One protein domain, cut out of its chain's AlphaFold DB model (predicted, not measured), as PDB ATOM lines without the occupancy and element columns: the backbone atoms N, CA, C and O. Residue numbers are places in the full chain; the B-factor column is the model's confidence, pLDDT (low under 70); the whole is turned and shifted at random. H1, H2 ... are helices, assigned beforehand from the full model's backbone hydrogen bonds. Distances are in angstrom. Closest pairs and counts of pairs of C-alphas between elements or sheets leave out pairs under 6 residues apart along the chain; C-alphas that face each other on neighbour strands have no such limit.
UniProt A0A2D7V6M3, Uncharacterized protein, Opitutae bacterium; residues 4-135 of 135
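This is residues 4 to 135 of the 135 residues of an uncharacterized protein of Opitutae bacterium (UniProt A0A2D7V6M3). Picture a long rod in which helix H1 runs side by side with part of the much longer helix H5, opposite ways. One end of H5 sticks out with residues 124 to 133, and at the other end of the rod the links and the short helices H3 and H4 make a small head, with short H2 on H5 nearer the middle. You are reading 132 residues with five named helices, in the order H1, H2, H3, H4, H5, and no named strand; the class is all helix. The whole is extended, with a radius of gyration of the C-alphas of 23.9 A, and spans 88 by 25 by 20 A.

Start with H1, residues 4 to 29, and hold it against H5, residues 85 to 133. They touch, with the C-alphas of Ala 19 and Gly 104 closest at 5.9 A. Their lines stand at a shallow tilt of 11 degrees, opposite ways. Next along the printed part comes H2, residues 43 to 47, which is close to H1 but not clearly touching; the closest C-alphas, of Tyr 27 and Tyr 43, are 7.1 A apart. H2 touches H5, which meets it with residues 94 to 101 alone; the closest C-alphas, of Ile 47 and Arg 98, are 5.4 A apart. H3, residues 56 to 61, touches no helix. H4, residues 76 to 81, is close to H5 but not clearly touching, with the C-alphas of Ile 79 and Gly 85 closest at 5.9 A, at a steep tilt of 40 degrees, opposite ways. In H1, H2, H3, H4 and H5 every O i to N i+4 pair is within hydrogen-bond range.

Find C-alpha 4 at (104.952, 117.232, 107.096); from there H1 runs 38.1 A to C-alpha 29 at (68.407, 112.462, 97.610). Residues 43 to 47 make H2, 6.4 A long; residues 56 to 61 make H3, 8.8 A long; and residues 76 to 81 make H4, 8.6 A long. Then look at Gly 85, where H5 begins; it runs 68.4 A to C-alpha 133 at (118.162, 134.906, 116.015).

The two C-alphas farthest apart, those of Lys 61 and Thr 135, are 88.4 A apart. Residues 59 to 64, of which 59 to 61 belong to H3, and residues 124 to 135, of which 124 to 133 belong to H5, stand free. The printed part has no cut. The links from H1 to H2 and from H3 to H4 are long, that from H2 to H3 is short, and that from H4 to H5 is tight. The mean pLDDT of the printed part is 91.9; look at residues 134 to 135 for the two printed residues under 70.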
ATOM      1  N   LYS A   4     105.492 116.985 108.442       86.12
ATOM      2  CA  LYS A   4     104.952 117.232 107.096       86.12
ATOM      3  C   LYS A   4     103.946 116.156 106.682       86.12
ATOM      4  O   LYS A   4     102.786 116.436 106.431       86.12
ATOM      5  N   THR A   5     104.381 114.900 106.651       86.12
ATOM      6  CA  THR A   5     103.552 113.797 106.159       86.12
ATOM      7  C   THR A   5     102.324 113.581 107.039       86.12
ATOM      8  O   THR A   5     101.255 113.311 106.511       86.12
ATOM      9  N   LYS A   6     102.446 113.754 108.363       89.25
ATOM     10  CA  LYS A   6     101.296 113.657 109.276       89.25
ATOM     11  C   LYS A   6     100.255 114.748 108.994       89.25
ATOM     12  O   LYS A   6      99.087 114.432 108.821       89.25
ATOM     13  N   ALA A   7     100.684 116.009 108.906       88.62
ATOM     14  CA  ALA A   7      99.789 117.135 108.635       88.62
ATOM     15  C   ALA A   7      99.126 117.027 107.254       88.62
ATOM     16  O   ALA A   7      97.933 117.284 107.114       88.62
ATOM     17  N   TRP A   8      99.888 116.591 106.250       91.62
ATOM     18  CA  TRP A   8      99.362 116.330 104.915       91.62
ATOM     19  C   TRP A   8      98.292 115.235 104.927       91.62
ATOM     20  O   TRP A   8      97.204 115.460 104.412       91.62
ATOM     21  N   LEU A   9      98.554 114.092 105.571       91.12
ATOM     22  CA  LEU A   9      97.588 112.991 105.645       91.12
ATOM     23  C   LEU A   9      96.294 113.386 106.356       91.12
ATOM     24  O   LEU A   9      95.224 113.020 105.889       91.12
ATOM     25  N   VAL A  10      96.374 114.153 107.448       91.62
ATOM     26  CA  VAL A  10      95.173 114.650 108.141       91.62
ATOM     27  C   VAL A  10      94.360 115.567 107.223       91.62
ATOM     28  O   VAL A  10      93.146 115.415 107.125       91.62
ATOM     29  N   SER A  11      95.023 116.479 106.505       89.56
ATOM     30  CA  SER A  11      94.355 117.371 105.552       89.56
ATOM     31  C   SER A  11      93.708 116.606 104.395       89.56
ATOM     32  O   SER A  11      92.553 116.871 104.075       89.56
ATOM     33  N   GLN A  12      94.414 115.645 103.794       90.88
ATOM     34  CA  GLN A  12      93.874 114.821 102.708       90.88
ATOM     35  C   GLN A  12      92.725 113.933 103.193       90.88
ATOM     36  O   GLN A  12      91.705 113.836 102.521       90.88
ATOM     37  N   GLY A  13      92.852 113.344 104.384       92.81
ATOM     38  CA  GLY A  13      91.791 112.553 105.002       92.81
ATOM     39  C   GLY A  13      90.511 113.363 105.196       92.81
ATOM     40  O   GLY A  13      89.432 112.876 104.872       92.81
ATOM     41  N   MET A  14      90.627 114.618 105.644       94.19
ATOM     42  CA  MET A  14      89.473 115.508 105.785       94.19
ATOM     43  C   MET A  14      88.817 115.814 104.432       94.19
ATOM     44  O   MET A  14      87.602 115.714 104.316       94.19
ATOM     45  N   LEU A  15      89.608 116.123 103.398       93.38
ATOM     46  CA  LEU A  15      89.083 116.421 102.059       93.38
ATOM     47  C   LEU A  15      88.364 115.221 101.438       93.38
ATOM     48  O   LEU A  15      87.263 115.368 100.910       93.38
ATOM     49  N   VAL A  16      88.963 114.031 101.529       93.25
ATOM     50  CA  VAL A  16      88.355 112.792 101.031       93.25
ATOM     51  C   VAL A  16      87.070 112.487 101.794       93.25
ATOM     52  O   VAL A  16      86.054 112.196 101.168       93.25
ATOM     53  N   LEU A  17      87.078 112.606 103.125       95.44
ATOM     54  CA  LEU A  17      85.884 112.384 103.938       95.44
ATOM     55  C   LEU A  17      84.756 113.344 103.549       95.44
ATOM     56  O   LEU A  17      83.631 112.906 103.327       95.44
ATOM     57  N   THR A  18      85.050 114.638 103.418       93.88
ATOM     58  CA  THR A  18      84.063 115.632 102.984       93.88
ATOM     59  C   THR A  18      83.519 115.313 101.593       93.88
ATOM     60  O   THR A  18      82.304 115.335 101.406       93.88
ATOM     61  N   ALA A  19      84.381 114.963 100.633       93.75
ATOM     62  CA  ALA A  19      83.951 114.587  99.289       93.75
ATOM     63  C   ALA A  19      83.022 113.362  99.312       93.75
ATOM     64  O   ALA A  19      81.968 113.385  98.682       93.75
ATOM     65  N   VAL A  20      83.362 112.329 100.089       94.88
ATOM     66  CA  VAL A  20      82.522 111.132 100.254       94.88
ATOM     67  C   VAL A  20      81.169 111.483 100.870       94.88
ATOM     68  O   VAL A  20      80.144 111.031 100.367       94.88
ATOM     69  N   LEU A  21      81.135 112.312 101.917       95.88
ATOM     70  CA  LEU A  21      79.878 112.732 102.543       95.88
ATOM     71  C   LEU A  21      78.979 113.479 101.554       95.88
ATOM     72  O   LEU A  21      77.804 113.149 101.442       95.88
ATOM     73  N   ILE A  22      79.537 114.422 100.792       93.75
ATOM     74  CA  ILE A  22      78.800 115.165  99.763       93.75
ATOM     75  C   ILE A  22      78.209 114.212  98.715       93.75
ATOM     76  O   ILE A  22      77.021 114.303  98.404       93.75
ATOM     77  N   GLN A  23      79.014 113.273  98.205       95.88
ATOM     78  CA  GLN A  23      78.569 112.286  97.214       95.88
ATOM     79  C   GLN A  23      77.437 111.409  97.755       95.88
ATOM     80  O   GLN A  23      76.413 111.241  97.095       95.88
ATOM     81  N   LEU A  24      77.580 110.893  98.979       95.81
ATOM     82  CA  LEU A  24      76.555 110.066  99.616       95.81
ATOM     83  C   LEU A  24      75.258 110.842  99.849       95.81
ATOM     84  O   LEU A  24      74.180 110.309  99.589       95.81
ATOM     85  N   THR A  25      75.347 112.088 100.316       94.56
ATOM     86  CA  THR A  25      74.172 112.927 100.563       94.56
ATOM     87  C   THR A  25      73.419 113.208  99.268       94.56
ATOM     88  O   THR A  25      72.226 112.918  99.203       94.56
ATOM     89  N   PHE A  26      74.093 113.690  98.219       93.44
ATOM     90  CA  PHE A  26      73.428 113.967  96.944       93.44
ATOM     91  C   PHE A  26      72.871 112.705  96.298       93.44
ATOM     92  O   PHE A  26      71.719 112.700  95.866       93.44
ATOM     93  N   TYR A  27      73.639 111.614  96.298       96.50
ATOM     94  CA  TYR A  27      73.159 110.358  95.743       96.50
ATOM     95  C   TYR A  27      71.916 109.869  96.488       96.50
ATOM     96  O   TYR A  27      70.973 109.419  95.849       96.50
ATOM     97  N   ARG A  28      71.852 109.976  97.822       95.50
ATOM     98  CA  ARG A  28      70.686 109.539  98.614       95.50
ATOM     99  C   ARG A  28      69.409 110.332  98.313       95.50
ATOM    100  O   ARG A  28      68.315 109.770  98.416       95.50
ATOM    101  N   GLU A  29      69.543 111.603  97.948       94.56
ATOM    102  CA  GLU A  29      68.407 112.462  97.610       94.56
ATOM    103  C   GLU A  29      67.746 112.082  96.279       94.56
ATOM    104  O   GLU A  29      66.532 112.235  96.153       94.56
ATOM    105  N   ILE A  30      68.492 111.496  95.337       94.69
ATOM    106  CA  ILE A  30      67.933 110.997  94.072       94.69
ATOM    107  C   ILE A  30      66.946 109.860  94.362       94.69
ATOM    108  O   ILE A  30      67.296 108.874  95.029       94.69
ATOM    109  N   LYS A  31      65.711 110.007  93.863       93.06
ATOM    110  CA  LYS A  31      64.607 109.047  94.053       93.06
ATOM    111  C   LYS A  31      64.314 108.196  92.823       93.06
ATOM    112  O   LYS A  31      63.981 107.028  92.988       93.06
ATOM    113  N   PHE A  32      64.458 108.763  91.630       93.06
ATOM    114  CA  PHE A  32      64.130 108.123  90.355       93.06
ATOM    115  C   PHE A  32      65.263 108.344  89.352       93.06
ATOM    116  O   PHE A  32      66.197 109.096  89.633       93.06
ATOM    117  N   GLY A  33      65.188 107.683  88.199       93.25
ATOM    118  CA  GLY A  33      66.040 108.002  87.056       93.25
ATOM    119  C   GLY A  33      65.574 109.269  86.318       93.25
ATOM    120  O   GLY A  33      64.597 109.907  86.715       93.25
ATOM    121  N   PRO A  34      66.248 109.649  85.222       93.94
ATOM    122  CA  PRO A  34      65.875 110.802  84.405       93.94
ATOM    123  C   PRO A  34      64.721 110.513  83.426       93.94
ATOM    124  O   PRO A  34      64.173 111.449  82.845       93.94
ATOM    125  N   LEU A  35      64.356 109.240  83.235       93.88
ATOM    126  CA  LEU A  35      63.276 108.813  82.343       93.88
ATOM    127  C   LEU A  35      62.023 108.441  83.142       93.88
ATOM    128  O   LEU A  35      62.123 107.809  84.195       93.88
ATOM    129  N   LEU A  36      60.842 108.792  82.634       92.75
ATOM    130  CA  LEU A  36      59.551 108.452  83.234       92.75
ATOM    131  C   LEU A  36      59.467 106.946  83.510       92.75
ATOM    132  O   LEU A  36      59.748 106.145  82.629       92.75
ATOM    133  N   GLY A  37      59.073 106.551  84.721       89.31
ATOM    134  CA  GLY A  37      58.960 105.147  85.126       89.31
ATOM    135  C   GLY A  37      60.296 104.429  85.351       89.31
ATOM    136  O   GLY A  37      60.286 103.234  85.629       89.31
ATOM    137  N   MET A  38      61.428 105.130  85.249       91.94
ATOM    138  CA  MET A  38      62.746 104.573  85.532       91.94
ATOM    139  C   MET A  38      63.050 104.606  87.028       91.94
ATOM    140  O   MET A  38      62.877 105.624  87.709       91.94
ATOM    141  N   GLU A  39      63.571 103.493  87.530       92.81
ATOM    142  CA  GLU A  39      64.115 103.423  88.878       92.81
ATOM    143  C   GLU A  39      65.388 104.262  89.020       92.81
ATOM    144  O   GLU A  39      66.008 104.708  88.051       92.81
ATOM    145  N   LYS A  40      65.781 104.501  90.270       94.56
ATOM    146  CA  LYS A  40      67.031 105.181  90.584       94.56
ATOM    147  C   LYS A  40      68.217 104.437  89.969       94.56
ATOM    148  O   LYS A  40      68.426 103.257  90.241       94.56
ATOM    149  N   ARG A  41      69.036 105.173  89.226       94.19
ATOM    150  CA  ARG A  41      70.232 104.650  88.563       94.19
ATOM    151  C   ARG A  41      71.366 104.353  89.537       94.19
ATOM    152  O   ARG A  41      71.472 104.975  90.598       94.19
ATOM    153  N   GLY A  42      72.243 103.429  89.148       95.62
ATOM    154  CA  GLY A  42      73.438 103.113  89.919       95.62
ATOM    155  C   GLY A  42      74.391 104.308  89.990       95.62
ATOM    156  O   GLY A  42      74.585 105.020  89.007       95.62
ATOM    157  N   TYR A  43      75.035 104.517  91.143       95.38
ATOM    158  CA  TYR A  43      75.983 105.624  91.338       95.38
ATOM    159  C   TYR A  43      77.026 105.708  90.213       95.38
ATOM    160  O   TYR A  43      77.230 106.769  89.631       95.38
ATOM    161  N   TRP A  44      77.663 104.585  89.873       95.56
ATOM    162  CA  TRP A  44      78.709 104.575  88.853       95.56
ATOM    163  C   TRP A  44      78.183 104.852  87.450       95.56
ATOM    164  O   TRP A  44      78.867 105.549  86.716       95.56
ATOM    165  N   GLU A  45      76.974 104.403  87.113       95.25
ATOM    166  CA  GLU A  45      76.332 104.704  85.825       95.25
ATOM    167  C   GLU A  45      76.062 106.201  85.666       95.25
ATOM    168  O   GLU A  45      76.232 106.756  84.580       95.25
ATOM    169  N   ILE A  46      75.659 106.861  86.760       95.00
ATOM    170  CA  ILE A  46      75.457 108.312  86.795       95.00
ATOM    171  C   ILE A  46      76.785 109.030  86.567       95.00
ATOM    172  O   ILE A  46      76.824 109.980  85.787       95.00
ATOM    173  N   ILE A  47      77.856 108.586  87.238       96.06
ATOM    174  CA  ILE A  47      79.191 109.191  87.137       96.06
ATOM    175  C   ILE A  47      79.830 108.957  85.764       96.06
ATOM    176  O   ILE A  47      80.491 109.859  85.257       96.06
ATOM    177  N   SER A  48      79.638 107.783  85.157       94.19
ATOM    178  CA  SER A  48      80.203 107.432  83.849       94.19
ATOM    179  C   SER A  48      79.389 107.930  82.657       94.19
ATOM    180  O   SER A  48      79.771 107.643  81.528       94.19
ATOM    181  N   GLU A  49      78.280 108.637  82.894       92.44
ATOM    182  CA  GLU A  49      77.378 109.121  81.839       92.44
ATOM    183  C   GLU A  49      76.901 108.004  80.901       92.44
ATOM    184  O   GLU A  49      76.707 108.209  79.706       92.44
ATOM    185  N   THR A  50      76.688 106.804  81.445       92.06
ATOM    186  CA  THR A  50      76.110 105.707  80.663       92.06
ATOM    187  C   THR A  50      74.714 106.120  80.196       92.06
ATOM    188  O   THR A  50      73.969 106.727  80.969       92.06
ATOM    189  N   GLU A  51      74.335 105.816  78.957       90.38
ATOM    190  CA  GLU A  51      72.986 106.140  78.485       90.38
ATOM    191  C   GLU A  51      71.954 105.286  79.250       90.38
ATOM    192  O   GLU A  51      72.142 104.071  79.361       90.38
ATOM    193  N   PRO A  52      70.903 105.888  79.839       89.50
ATOM    194  CA  PRO A  52      69.870 105.144  80.546       89.50
ATOM    195  C   PRO A  52      69.103 104.212  79.606       89.50
ATOM    196  O   PRO A  52      68.741 104.582  78.488       89.50
ATOM    197  N   GLU A  53      68.796 103.015  80.096       88.81
ATOM    198  CA  GLU A  53      67.920 102.090  79.384       88.81
ATOM    199  C   GLU A  53      66.497 102.652  79.312       88.81
ATOM    200  O   GLU A  53      65.919 103.077  80.317       88.81
ATOM    201  N   ILE A  54      65.926 102.654  78.105       87.81
ATOM    202  CA  ILE A  54      64.569 103.144  77.874       87.81
ATOM    203  C   ILE A  54      63.574 102.140  78.473       87.81
ATOM    204  O   ILE A  54      63.603 100.963  78.101       87.81
ATOM    205  N   PRO A  55      62.654 102.578  79.350       86.38
ATOM    206  CA  PRO A  55      61.679 101.683  79.956       86.38
ATOM    207  C   PRO A  55      60.800 100.955  78.918       86.38
ATOM    208  O   PRO A  55      60.379 101.568  77.930       86.38
ATOM    209  N   PRO A  56      60.425  99.682  79.151       86.19
ATOM    210  CA  PRO A  56      59.669  98.880  78.182       86.19
ATOM    211  C   PRO A  56      58.351  99.520  77.726       86.19
ATOM    212  O   PRO A  56      58.021  99.487  76.540       86.19
ATOM    213  N   PHE A  57      57.634 100.192  78.638       87.00
ATOM    214  CA  PHE A  57      56.339 100.815  78.335       87.00
ATOM    215  C   PHE A  57      56.426 101.904  77.253       87.00
ATOM    216  O   PHE A  57      55.441 102.160  76.558       87.00
ATOM    217  N   VAL A  58      57.585 102.562  77.115       86.25
ATOM    218  CA  VAL A  58      57.831 103.587  76.090       86.25
ATOM    219  C   VAL A  58      57.858 102.939  74.713       86.25
ATOM    220  O   VAL A  58      57.205 103.423  73.786       86.25
ATOM    221  N   SER A  59      58.563 101.810  74.605       84.12
ATOM    222  CA  SER A  59      58.687 101.038  73.368       84.12
ATOM    223  C   SER A  59      57.348 100.430  72.952       84.12
ATOM    224  O   SER A  59      56.972 100.498  71.783       84.12
ATOM    225  N   GLU A  60      56.587  99.902  73.912       87.94
ATOM    226  CA  GLU A  60      55.260  99.320  73.677       87.94
ATOM    227  C   GLU A  60      54.245 100.352  73.172       87.94
ATOM    228  O   GLU A  60      53.475 100.079  72.250       87.94
ATOM    229  N   LYS A  61      54.252 101.555  73.756       86.75
ATOM    230  CA  LYS A  61      53.304 102.627  73.421       86.75
ATOM    231  C   LYS A  61      53.786 103.554  72.305       86.75
ATOM    232  O   LYS A  61      53.025 104.429  71.901       86.75
ATOM    233  N   LYS A  62      55.018 103.369  71.810       87.12
ATOM    234  CA  LYS A  62      55.682 104.240  70.824       87.12
ATOM    235  C   LYS A  62      55.589 105.719  71.216       87.12
ATOM    236  O   LYS A  62      55.200 106.562  70.408       87.12
ATOM    237  N   LEU A  63      55.887 106.012  72.482       87.88
ATOM    238  CA  LEU A  63      55.812 107.379  72.986       87.88
ATOM    239  C   LEU A  63      56.936 108.232  72.383       87.88
ATOM    240  O   LEU A  63      58.071 107.759  72.293       87.88
ATOM    241  N   PRO A  64      56.645 109.482  71.995       90.44
ATOM    242  CA  PRO A  64      57.679 110.428  71.608       90.44
ATOM    243  C   PRO A  64      58.588 110.781  72.810       90.44
ATOM    244  O   PRO A  64      58.108 110.774  73.951       90.44
ATOM    245  N   PRO A  65      59.884 111.081  72.578       89.12
ATOM    246  CA  PRO A  65      60.875 111.403  73.614       89.12
ATOM    247  C   PRO A  65      60.429 112.444  74.638       89.12
ATOM    248  O   PRO A  65      60.683 112.296  75.829       89.12
ATOM    249  N   GLU A  66      59.695 113.458  74.202       91.56
ATOM    250  CA  GLU A  66      59.224 114.574  75.020       91.56
ATOM    251  C   GLU A  66      58.248 114.139  76.126       91.56
ATOM    252  O   GLU A  66      58.066 114.856  77.107       91.56
ATOM    253  N   LEU A  67      57.634 112.956  75.998       91.12
ATOM    254  CA  LEU A  67      56.689 112.420  76.980       91.12
ATOM    255  C   LEU A  67      57.327 111.493  78.019       91.12
ATOM    256  O   LEU A  67      56.639 111.077  78.950       91.12
ATOM    257  N   TYR A  68      58.611 111.149  77.881       92.44
ATOM    258  CA  TYR A  68      59.280 110.264  78.836       92.44
ATOM    259  C   TYR A  68      60.699 110.692  79.218       92.44
ATOM    260  O   TYR A  68      61.164 110.283  80.279       92.44
ATOM    261  N   ASP A  69      61.393 111.498  78.417       93.69
ATOM    262  CA  ASP A  69      62.760 111.936  78.692       93.69
ATOM    263  C   ASP A  69      62.786 113.346  79.289       93.69
ATOM    264  O   ASP A  69      62.639 114.358  78.602       93.69
ATOM    265  N   ALA A  70      63.031 113.425  80.599       92.81
ATOM    266  CA  ALA A  70      63.067 114.696  81.308       92.81
ATOM    267  C   ALA A  70      64.386 115.471  81.132       92.81
ATOM    268  O   ALA A  70      64.536 116.556  81.700       92.81
ATOM    269  N   ARG A  71      65.355 114.948  80.368       93.50
ATOM    270  CA  ARG A  71      66.626 115.633  80.067       93.50
ATOM    271  C   ARG A  71      66.478 116.648  78.940       93.50
ATOM    272  O   ARG A  71      67.239 117.611  78.883       93.50
ATOM    273  N   LEU A  72      65.484 116.463  78.073       93.94
ATOM    274  CA  LEU A  72      65.231 117.337  76.932       93.94
ATOM    275  C   LEU A  72      64.915 118.777  77.377       93.94
ATOM    276  O   LEU A  72      64.408 118.990  78.482       93.94
ATOM    277  N   PRO A  73      65.224 119.798  76.560       92.69
ATOM    278  CA  PRO A  73      64.938 121.195  76.883       92.69
ATOM    279  C   PRO A  73      63.438 121.510  76.725       92.69
ATOM    280  O   PRO A  73      63.038 122.225  75.813       92.69
ATOM    281  N   LEU A  74      62.615 120.959  77.618       91.62
ATOM    282  CA  LEU A  74      61.166 121.153  77.672       91.62
ATOM    283  C   LEU A  74      60.807 122.404  78.485       91.62
ATOM    284  O   LEU A  74      61.490 122.748  79.457       91.62
ATOM    285  N   SER A  75      59.708 123.055  78.115       93.12
ATOM    286  CA  SER A  75      59.077 124.108  78.909       93.12
ATOM    287  C   SER A  75      58.430 123.545  80.182       93.12
ATOM    288  O   SER A  75      58.111 122.360  80.288       93.12
ATOM    289  N   GLU A  76      58.192 124.409  81.168       91.31
ATOM    290  CA  GLU A  76      57.526 124.021  82.422       91.31
ATOM    291  C   GLU A  76      56.106 123.475  82.196       91.31
ATOM    292  O   GLU A  76      55.643 122.609  82.941       91.31
ATOM    293  N   GLU A  77      55.407 123.964  81.167       92.94
ATOM    294  CA  GLU A  77      54.073 123.484  80.800       92.94
ATOM    295  C   GLU A  77      54.133 122.060  80.242       92.94
ATOM    296  O   GLU A  77      53.366 121.203  80.681       92.94
ATOM    297  N   GLU A  78      55.095 121.777  79.362       91.94
ATOM    298  CA  GLU A  78      55.324 120.438  78.802       91.94
ATOM    299  C   GLU A  78      55.736 119.436  79.888       91.94
ATOM    300  O   GLU A  78      55.190 118.334  79.955       91.94
ATOM    301  N   ILE A  79      56.627 119.835  80.805       91.56
ATOM    302  CA  ILE A  79      57.055 118.993  81.934       91.56
ATOM    303  C   ILE A  79      55.865 118.629  82.825       91.56
ATOM    304  O   ILE A  79      55.749 117.483  83.268       91.56
ATOM    305  N   LYS A  80      54.975 119.588  83.104       92.19
ATOM    306  CA  LYS A  80      53.764 119.332  83.893       92.19
ATOM    307  C   LYS A  80      52.779 118.448  83.140       92.19
ATOM    308  O   LYS A  80      52.265 117.504  83.734       92.19
ATOM    309  N   ALA A  81      52.550 118.718  81.855       91.12
ATOM    310  CA  ALA A  81      51.641 117.941  81.017       91.12
ATOM    311  C   ALA A  81      52.070 116.467  80.911       91.12
ATOM    312  O   ALA A  81      51.228 115.576  80.982       91.12
ATOM    313  N   ALA A  82      53.377 116.210  80.818       88.75
ATOM    314  CA  ALA A  82      53.951 114.866  80.753       88.75
ATOM    315  C   ALA A  82      54.252 114.241  82.134       88.75
ATOM    316  O   ALA A  82      54.764 113.126  82.211       88.75
ATOM    317  N   ASN A  83      53.941 114.934  83.240       92.38
ATOM    318  CA  ASN A  83      54.241 114.507  84.613       92.38
ATOM    319  C   ASN A  83      55.737 114.178  84.852       92.38
ATOM    320  O   ASN A  83      56.097 113.260  85.594       92.38
ATOM    321  N   LEU A  84      56.629 114.951  84.227       94.06
ATOM    322  CA  LEU A  84      58.081 114.745  84.243       94.06
ATOM    323  C   LEU A  84      58.807 115.489  85.372       94.06
ATOM    324  O   LEU A  84      60.027 115.406  85.470       94.06
ATOM    325  N   GLY A  85      58.099 116.198  86.256       93.75
ATOM    326  CA  GLY A  85      58.722 117.083  87.253       93.75
ATOM    327  C   GLY A  85      59.741 116.393  88.173       93.75
ATOM    328  O   GLY A  85      60.853 116.890  88.356       93.75
ATOM    329  N   ALA A  86      59.405 115.218  88.714       94.19
ATOM    330  CA  ALA A  86      60.316 114.454  89.576       94.19
ATOM    331  C   ALA A  86      61.528 113.886  88.810       94.19
ATOM    332  O   ALA A  86      62.637 113.824  89.343       94.19
ATOM    333  N   TYR A  87      61.329 113.521  87.544       95.00
ATOM    334  CA  TYR A  87      62.365 112.995  86.653       95.00
ATOM    335  C   TYR A  87      63.311 114.108  86.189       95.00
ATOM    336  O   TYR A  87      64.523 113.921  86.157       95.00
ATOM    337  N   ARG A  88      62.780 115.315  85.955       94.81
ATOM    338  CA  ARG A  88      63.556 116.527  85.665       94.81
ATOM    339  C   ARG A  88      64.450 116.897  86.838       94.81
ATOM    340  O   ARG A  88      65.622 117.218  86.651       94.81
ATOM    341  N   LEU A  89      63.900 116.852  88.053       94.94
ATOM    342  CA  LEU A  89      64.681 117.068  89.266       94.94
ATOM    343  C   LEU A  89      65.790 116.017  89.392       94.94
ATOM    344  O   LEU A  89      66.937 116.386  89.630       94.94
ATOM    345  N   SER A  90      65.464 114.743  89.171       95.12
ATOM    346  CA  SER A  90      66.435 113.645  89.237       95.12
ATOM    347  C   SER A  90      67.553 113.816  88.201       95.12
ATOM    348  O   SER A  90      68.722 113.735  88.561       95.12
ATOM    349  N   ALA A  91      67.229 114.189  86.958       95.19
ATOM    350  CA  ALA A  91      68.214 114.491  85.915       95.19
ATOM    351  C   ALA A  91      69.191 115.609  86.333       95.19
ATOM    352  O   ALA A  91      70.404 115.475  86.175       95.19
ATOM    353  N   ARG A  92      68.676 116.689  86.937       94.94
ATOM    354  CA  ARG A  92      69.508 117.783  87.470       94.94
ATOM    355  C   ARG A  92      70.359 117.348  88.662       94.94
ATOM    356  O   ARG A  92      71.483 117.814  88.819       94.94
ATOM    357  N   GLN A  93      69.832 116.482  89.525       95.56
ATOM    358  CA  GLN A  93      70.584 115.938  90.656       95.56
ATOM    359  C   GLN A  93      71.706 115.002  90.189       95.56
ATOM    360  O   GLN A  93      72.798 115.064  90.744       95.56
ATOM    361  N   GLU A  94      71.471 114.187  89.157       95.81
ATOM    362  CA  GLU A  94      72.502 113.360  88.520       95.81
ATOM    363  C   GLU A  94      73.637 114.214  87.946       95.81
ATOM    364  O   GLU A  94      74.812 113.933  88.185       95.81
ATOM    365  N   GLU A  95      73.300 115.302  87.252       95.06
ATOM    366  CA  GLU A  95      74.280 116.277  86.771       95.06
ATOM    367  C   GLU A  95      75.049 116.933  87.928       95.06
ATOM    368  O   GLU A  95      76.279 116.998  87.910       95.06
ATOM    369  N   GLY A  96      74.346 117.352  88.983       95.12
ATOM    370  CA  GLY A  96      74.961 117.903  90.189       95.12
ATOM    371  C   GLY A  96      75.921 116.924  90.874       95.12
ATOM    372  O   GLY A  96      76.999 117.326  91.314       95.12
ATOM    373  N   LEU A  97      75.573 115.634  90.919       96.62
ATOM    374  CA  LEU A  97      76.411 114.574  91.480       96.62
ATOM    375  C   LEU A  97      77.720 114.422  90.690       96.62
ATOM    376  O   LEU A  97      78.801 114.394  91.290       96.62
ATOM    377  N   ARG A  98      77.635 114.416  89.351       96.25
ATOM    378  CA  ARG A  98      78.803 114.404  88.450       96.25
ATOM    379  C   ARG A  98      79.692 115.623  88.654       96.25
ATOM    380  O   ARG A  98      80.904 115.487  88.837       96.25
ATOM    381  N   MET A  99      79.093 116.809  88.696       96.06
ATOM    382  CA  MET A  99      79.816 118.060  88.921       96.06
ATOM    383  C   MET A  99      80.526 118.068  90.276       96.06
ATOM    384  O   MET A  99      81.688 118.462  90.365       96.06
ATOM    385  N   ALA A 100      79.871 117.575  91.329       95.06
ATOM    386  CA  ALA A 100      80.486 117.440  92.644       95.06
ATOM    387  C   ALA A 100      81.651 116.434  92.639       95.06
ATOM    388  O   ALA A 100      82.641 116.641  93.343       95.06
ATOM    389  N   PHE A 101      81.568 115.363  91.842       95.69
ATOM    390  CA  PHE A 101      82.634 114.365  91.736       95.69
ATOM    391  C   PHE A 101      83.865 114.953  91.039       95.69
ATOM    392  O   PHE A 101      84.972 114.896  91.581       95.69
ATOM    393  N   ALA A 102      83.667 115.600  89.887       95.25
ATOM    394  CA  ALA A 102      84.727 116.296  89.160       95.25
ATOM    395  C   ALA A 102      85.344 117.428  90.001       95.25
ATOM    396  O   ALA A 102      86.568 117.534  90.117       95.25
ATOM    397  N   GLY A 103      84.505 118.230  90.663       93.81
ATOM    398  CA  GLY A 103      84.939 119.289  91.573       93.81
ATOM    399  C   GLY A 103      85.785 118.759  92.732       93.81
ATOM    400  O   GLY A 103      86.817 119.348  93.053       93.81
ATOM    401  N   GLY A 104      85.416 117.612  93.311       93.44
ATOM    402  CA  GLY A 104      86.192 116.950  94.362       93.44
ATOM    403  C   GLY A 104      87.620 116.607  93.928       93.44
ATOM    404  O   GLY A 104      88.566 116.828  94.690       93.44
ATOM    405  N   TRP A 105      87.812 116.129  92.696       93.56
ATOM    406  CA  TRP A 105      89.145 115.876  92.137       93.56
ATOM    407  C   TRP A 105      89.946 117.161  91.930       93.56
ATOM    408  O   TRP A 105      91.106 117.238  92.343       93.56
ATOM    409  N   ILE A 106      89.323 118.181  91.338       95.50
ATOM    410  CA  ILE A 106      89.969 119.470  91.060       95.50
ATOM    411  C   ILE A 106      90.429 120.135  92.363       95.50
ATOM    412  O   ILE A 106      91.585 120.548  92.477       95.50
ATOM    413  N   VAL A 107      89.560 120.194  93.375       93.06
ATOM    414  CA  VAL A 107      89.885 120.793  94.678       93.06
ATOM    415  C   VAL A 107      91.022 120.037  95.361       93.06
ATOM    416  O   VAL A 107      91.946 120.674  95.869       93.06
ATOM    417  N   ASN A 108      91.014 118.700  95.332       92.56
ATOM    418  CA  ASN A 108      92.106 117.902  95.898       92.56
ATOM    419  C   ASN A 108      93.445 118.177  95.205       92.56
ATOM    420  O   ASN A 108      94.466 118.320  95.883       92.56
ATOM    421  N   LEU A 109      93.447 118.313  93.877       94.06
ATOM    422  CA  LEU A 109      94.648 118.639  93.112       94.06
ATOM    423  C   LEU A 109      95.201 120.022  93.495       94.06
ATOM    424  O   LEU A 109      96.395 120.162  93.768       94.06
ATOM    425  N   ILE A 110      94.333 121.033  93.589       95.06
ATOM    426  CA  ILE A 110      94.715 122.384  94.027       95.06
ATOM    427  C   ILE A 110      95.296 122.339  95.445       95.06
ATOM    428  O   ILE A 110      96.378 122.882  95.691       95.06
ATOM    429  N   TYR A 111      94.625 121.648  96.370       93.25
ATOM    430  CA  TYR A 111      95.089 121.496  97.750       93.25
ATOM    431  C   TYR A 111      96.440 120.795  97.838       93.25
ATOM    432  O   TYR A 111      97.288 121.193  98.641       93.25
ATOM    433  N   PHE A 112      96.664 119.773  97.008       92.62
ATOM    434  CA  PHE A 112      97.937 119.072  96.944       92.62
ATOM    435  C   PHE A 112      99.078 120.043  96.622       92.62
ATOM    436  O   PHE A 112     100.056 120.105  97.375       92.62
ATOM    437  N   PHE A 113      98.952 120.841  95.559       94.75
ATOM    438  CA  PHE A 113      99.995 121.796  95.180       94.75
ATOM    439  C   PHE A 113     100.152 122.920  96.204       94.75
ATOM    440  O   PHE A 113     101.276 123.208  96.625       94.75
ATOM    441  N   ALA A 114      99.042 123.498  96.668       94.06
ATOM    442  CA  ALA A 114      99.055 124.566  97.663       94.06
ATOM    443  C   ALA A 114      99.779 124.133  98.945       94.06
ATOM    444  O   ALA A 114     100.673 124.835  99.422       94.06
ATOM    445  N   TYR A 115      99.472 122.938  99.460       93.38
ATOM    446  CA  TYR A 115     100.128 122.390 100.644       93.38
ATOM    447  C   TYR A 115     101.648 122.291 100.462       93.38
ATOM    448  O   TYR A 115     102.416 122.711 101.331       93.38
ATOM    449  N   HIS A 116     102.104 121.750  99.330       91.31
ATOM    450  CA  HIS A 116     103.528 121.530  99.082       91.31
ATOM    451  C   HIS A 116     104.302 122.838  98.909       91.31
ATOM    452  O   HIS A 116     105.398 122.968  99.462       91.31
ATOM    453  N   ILE A 117     103.722 123.806  98.197       95.12
ATOM    454  CA  ILE A 117     104.312 125.133  97.990       95.12
ATOM    455  C   ILE A 117     104.419 125.873  99.325       95.12
ATOM    456  O   ILE A 117     105.510 126.308  99.702       95.12
ATOM    457  N   LEU A 118     103.319 125.956 100.079       93.38
ATOM    458  CA  LEU A 118     103.286 126.649 101.368       93.38
ATOM    459  C   LEU A 118     104.230 125.998 102.377       93.38
ATOM    460  O   LEU A 118     105.015 126.689 103.026       93.38
ATOM    461  N   PHE A 119     104.225 124.666 102.481       91.62
ATOM    462  CA  PHE A 119     105.118 123.963 103.396       91.62
ATOM    463  C   PHE A 119     106.594 124.236 103.071       91.62
ATOM    464  O   PHE A 119     107.393 124.473 103.982       91.62
ATOM    465  N   ALA A 120     106.969 124.219 101.787       91.31
ATOM    466  CA  ALA A 120     108.331 124.528 101.358       91.31
ATOM    467  C   ALA A 120     108.718 125.977 101.687       91.31
ATOM    468  O   ALA A 120     109.806 126.214 102.219       91.31
ATOM    469  N   TYR A 121     107.820 126.927 101.420       94.38
ATOM    470  CA  TYR A 121     108.013 128.342 101.725       94.38
ATOM    471  C   TYR A 121     108.225 128.584 103.227       94.38
ATOM    472  O   TYR A 121     109.271 129.097 103.630       94.38
ATOM    473  N   PHE A 122     107.290 128.137 104.074       92.94
ATOM    474  CA  PHE A 122     107.368 128.348 105.521       92.94
ATOM    475  C   PHE A 122     108.565 127.639 106.157       92.94
ATOM    476  O   PHE A 122     109.212 128.201 107.039       92.94
ATOM    477  N   SER A 123     108.917 126.442 105.681       91.50
ATOM    478  CA  SER A 123     110.107 125.732 106.168       91.50
ATOM    479  C   SER A 123     111.386 126.538 105.919       91.50
ATOM    480  O   SER A 123     112.219 126.660 106.815       91.50
ATOM    481  N   ARG A 124     111.539 127.133 104.725       92.06
ATOM    482  CA  ARG A 124     112.692 127.993 104.403       92.06
ATOM    483  C   ARG A 124     112.697 129.264 105.249       92.06
ATOM    484  O   ARG A 124     113.742 129.619 105.794       92.06
ATOM    485  N   ALA A 125     111.542 129.910 105.398       92.06
ATOM    486  CA  ALA A 125     111.402 131.124 106.200       92.06
ATOM    487  C   ALA A 125     111.777 130.888 107.675       92.06
ATOM    488  O   ALA A 125     112.528 131.672 108.254       92.06
ATOM    489  N   LEU A 126     111.338 129.771 108.267       91.50
ATOM    490  CA  LEU A 126     111.670 129.401 109.647       91.50
ATOM    491  C   LEU A 126     113.167 129.140 109.842       91.50
ATOM    492  O   LEU A 126     113.744 129.587 110.833       91.50
ATOM    493  N   VAL A 127     113.815 128.452 108.897       91.69
ATOM    494  CA  VAL A 127     115.267 128.211 108.951       91.69
ATOM    495  C   VAL A 127     116.039 129.531 108.884       91.69
ATOM    496  O   VAL A 127     116.954 129.746 109.680       91.69
ATOM    497  N   GLN A 128     115.648 130.446 107.993       90.69
ATOM    498  CA  GLN A 128     116.267 131.772 107.892       90.69
ATOM    499  C   GLN A 128     116.043 132.616 109.153       90.69
ATOM    500  O   GLN A 128     116.983 133.235 109.649       90.69
ATOM    501  N   ALA A 129     114.831 132.607 109.712       90.50
ATOM    502  CA  ALA A 129     114.515 133.315 110.950       90.50
ATOM    503  C   ALA A 129     115.324 132.782 112.142       90.50
ATOM    504  O   ALA A 129     115.844 133.567 112.934       90.50
ATOM    505  N   ARG A 130     115.495 131.457 112.245       88.12
ATOM    506  CA  ARG A 130     116.338 130.839 113.278       88.12
ATOM    507  C   ARG A 130     117.806 131.231 113.119       88.12
ATOM    508  O   ARG A 130     118.443 131.545 114.117       88.12
ATOM    509  N   LYS A 131     118.319 131.274 111.882       88.62
ATOM    510  CA  LYS A 131     119.689 131.729 111.595       88.62
ATOM    511  C   LYS A 131     119.910 133.183 112.030       88.62
ATOM    512  O   LYS A 131     120.965 133.477 112.565       88.62
ATOM    513  N   ARG A 132     118.912 134.057 111.851       82.62
ATOM    514  CA  ARG A 132     118.970 135.476 112.255       82.62
ATOM    515  C   ARG A 132     118.851 135.719 113.766       82.62
ATOM    516  O   ARG A 132     119.270 136.772 114.210       82.62
ATOM    517  N   ARG A 133     118.248 134.804 114.538       77.38
ATOM    518  CA  ARG A 133     118.162 134.906 116.015       77.38
ATOM    519  C   ARG A 133     119.340 134.264 116.754       77.38
ATOM    520  O   ARG A 133     119.477 134.480 117.949       77.38
ATOM    521  N   GLY A 134     120.097 133.393 116.085       65.31
ATOM    522  CA  GLY A 134     121.266 132.708 116.653       65.31
ATOM    523  C   GLY A 134     122.596 133.439 116.434       65.31
ATOM    524  O   GLY A 134     123.633 132.896 116.799       65.31
ATOM    525  N   THR A 135     122.551 134.618 115.813       50.25
ATOM    526  CA  THR A 135     123.600 135.647 115.738       50.25
ATOM    527  C   THR A 135     123.157 136.831 116.570       50.25
ATOM    528  O   THR A 135     124.010 137.410 117.266       50.25
TER     529      THR A 135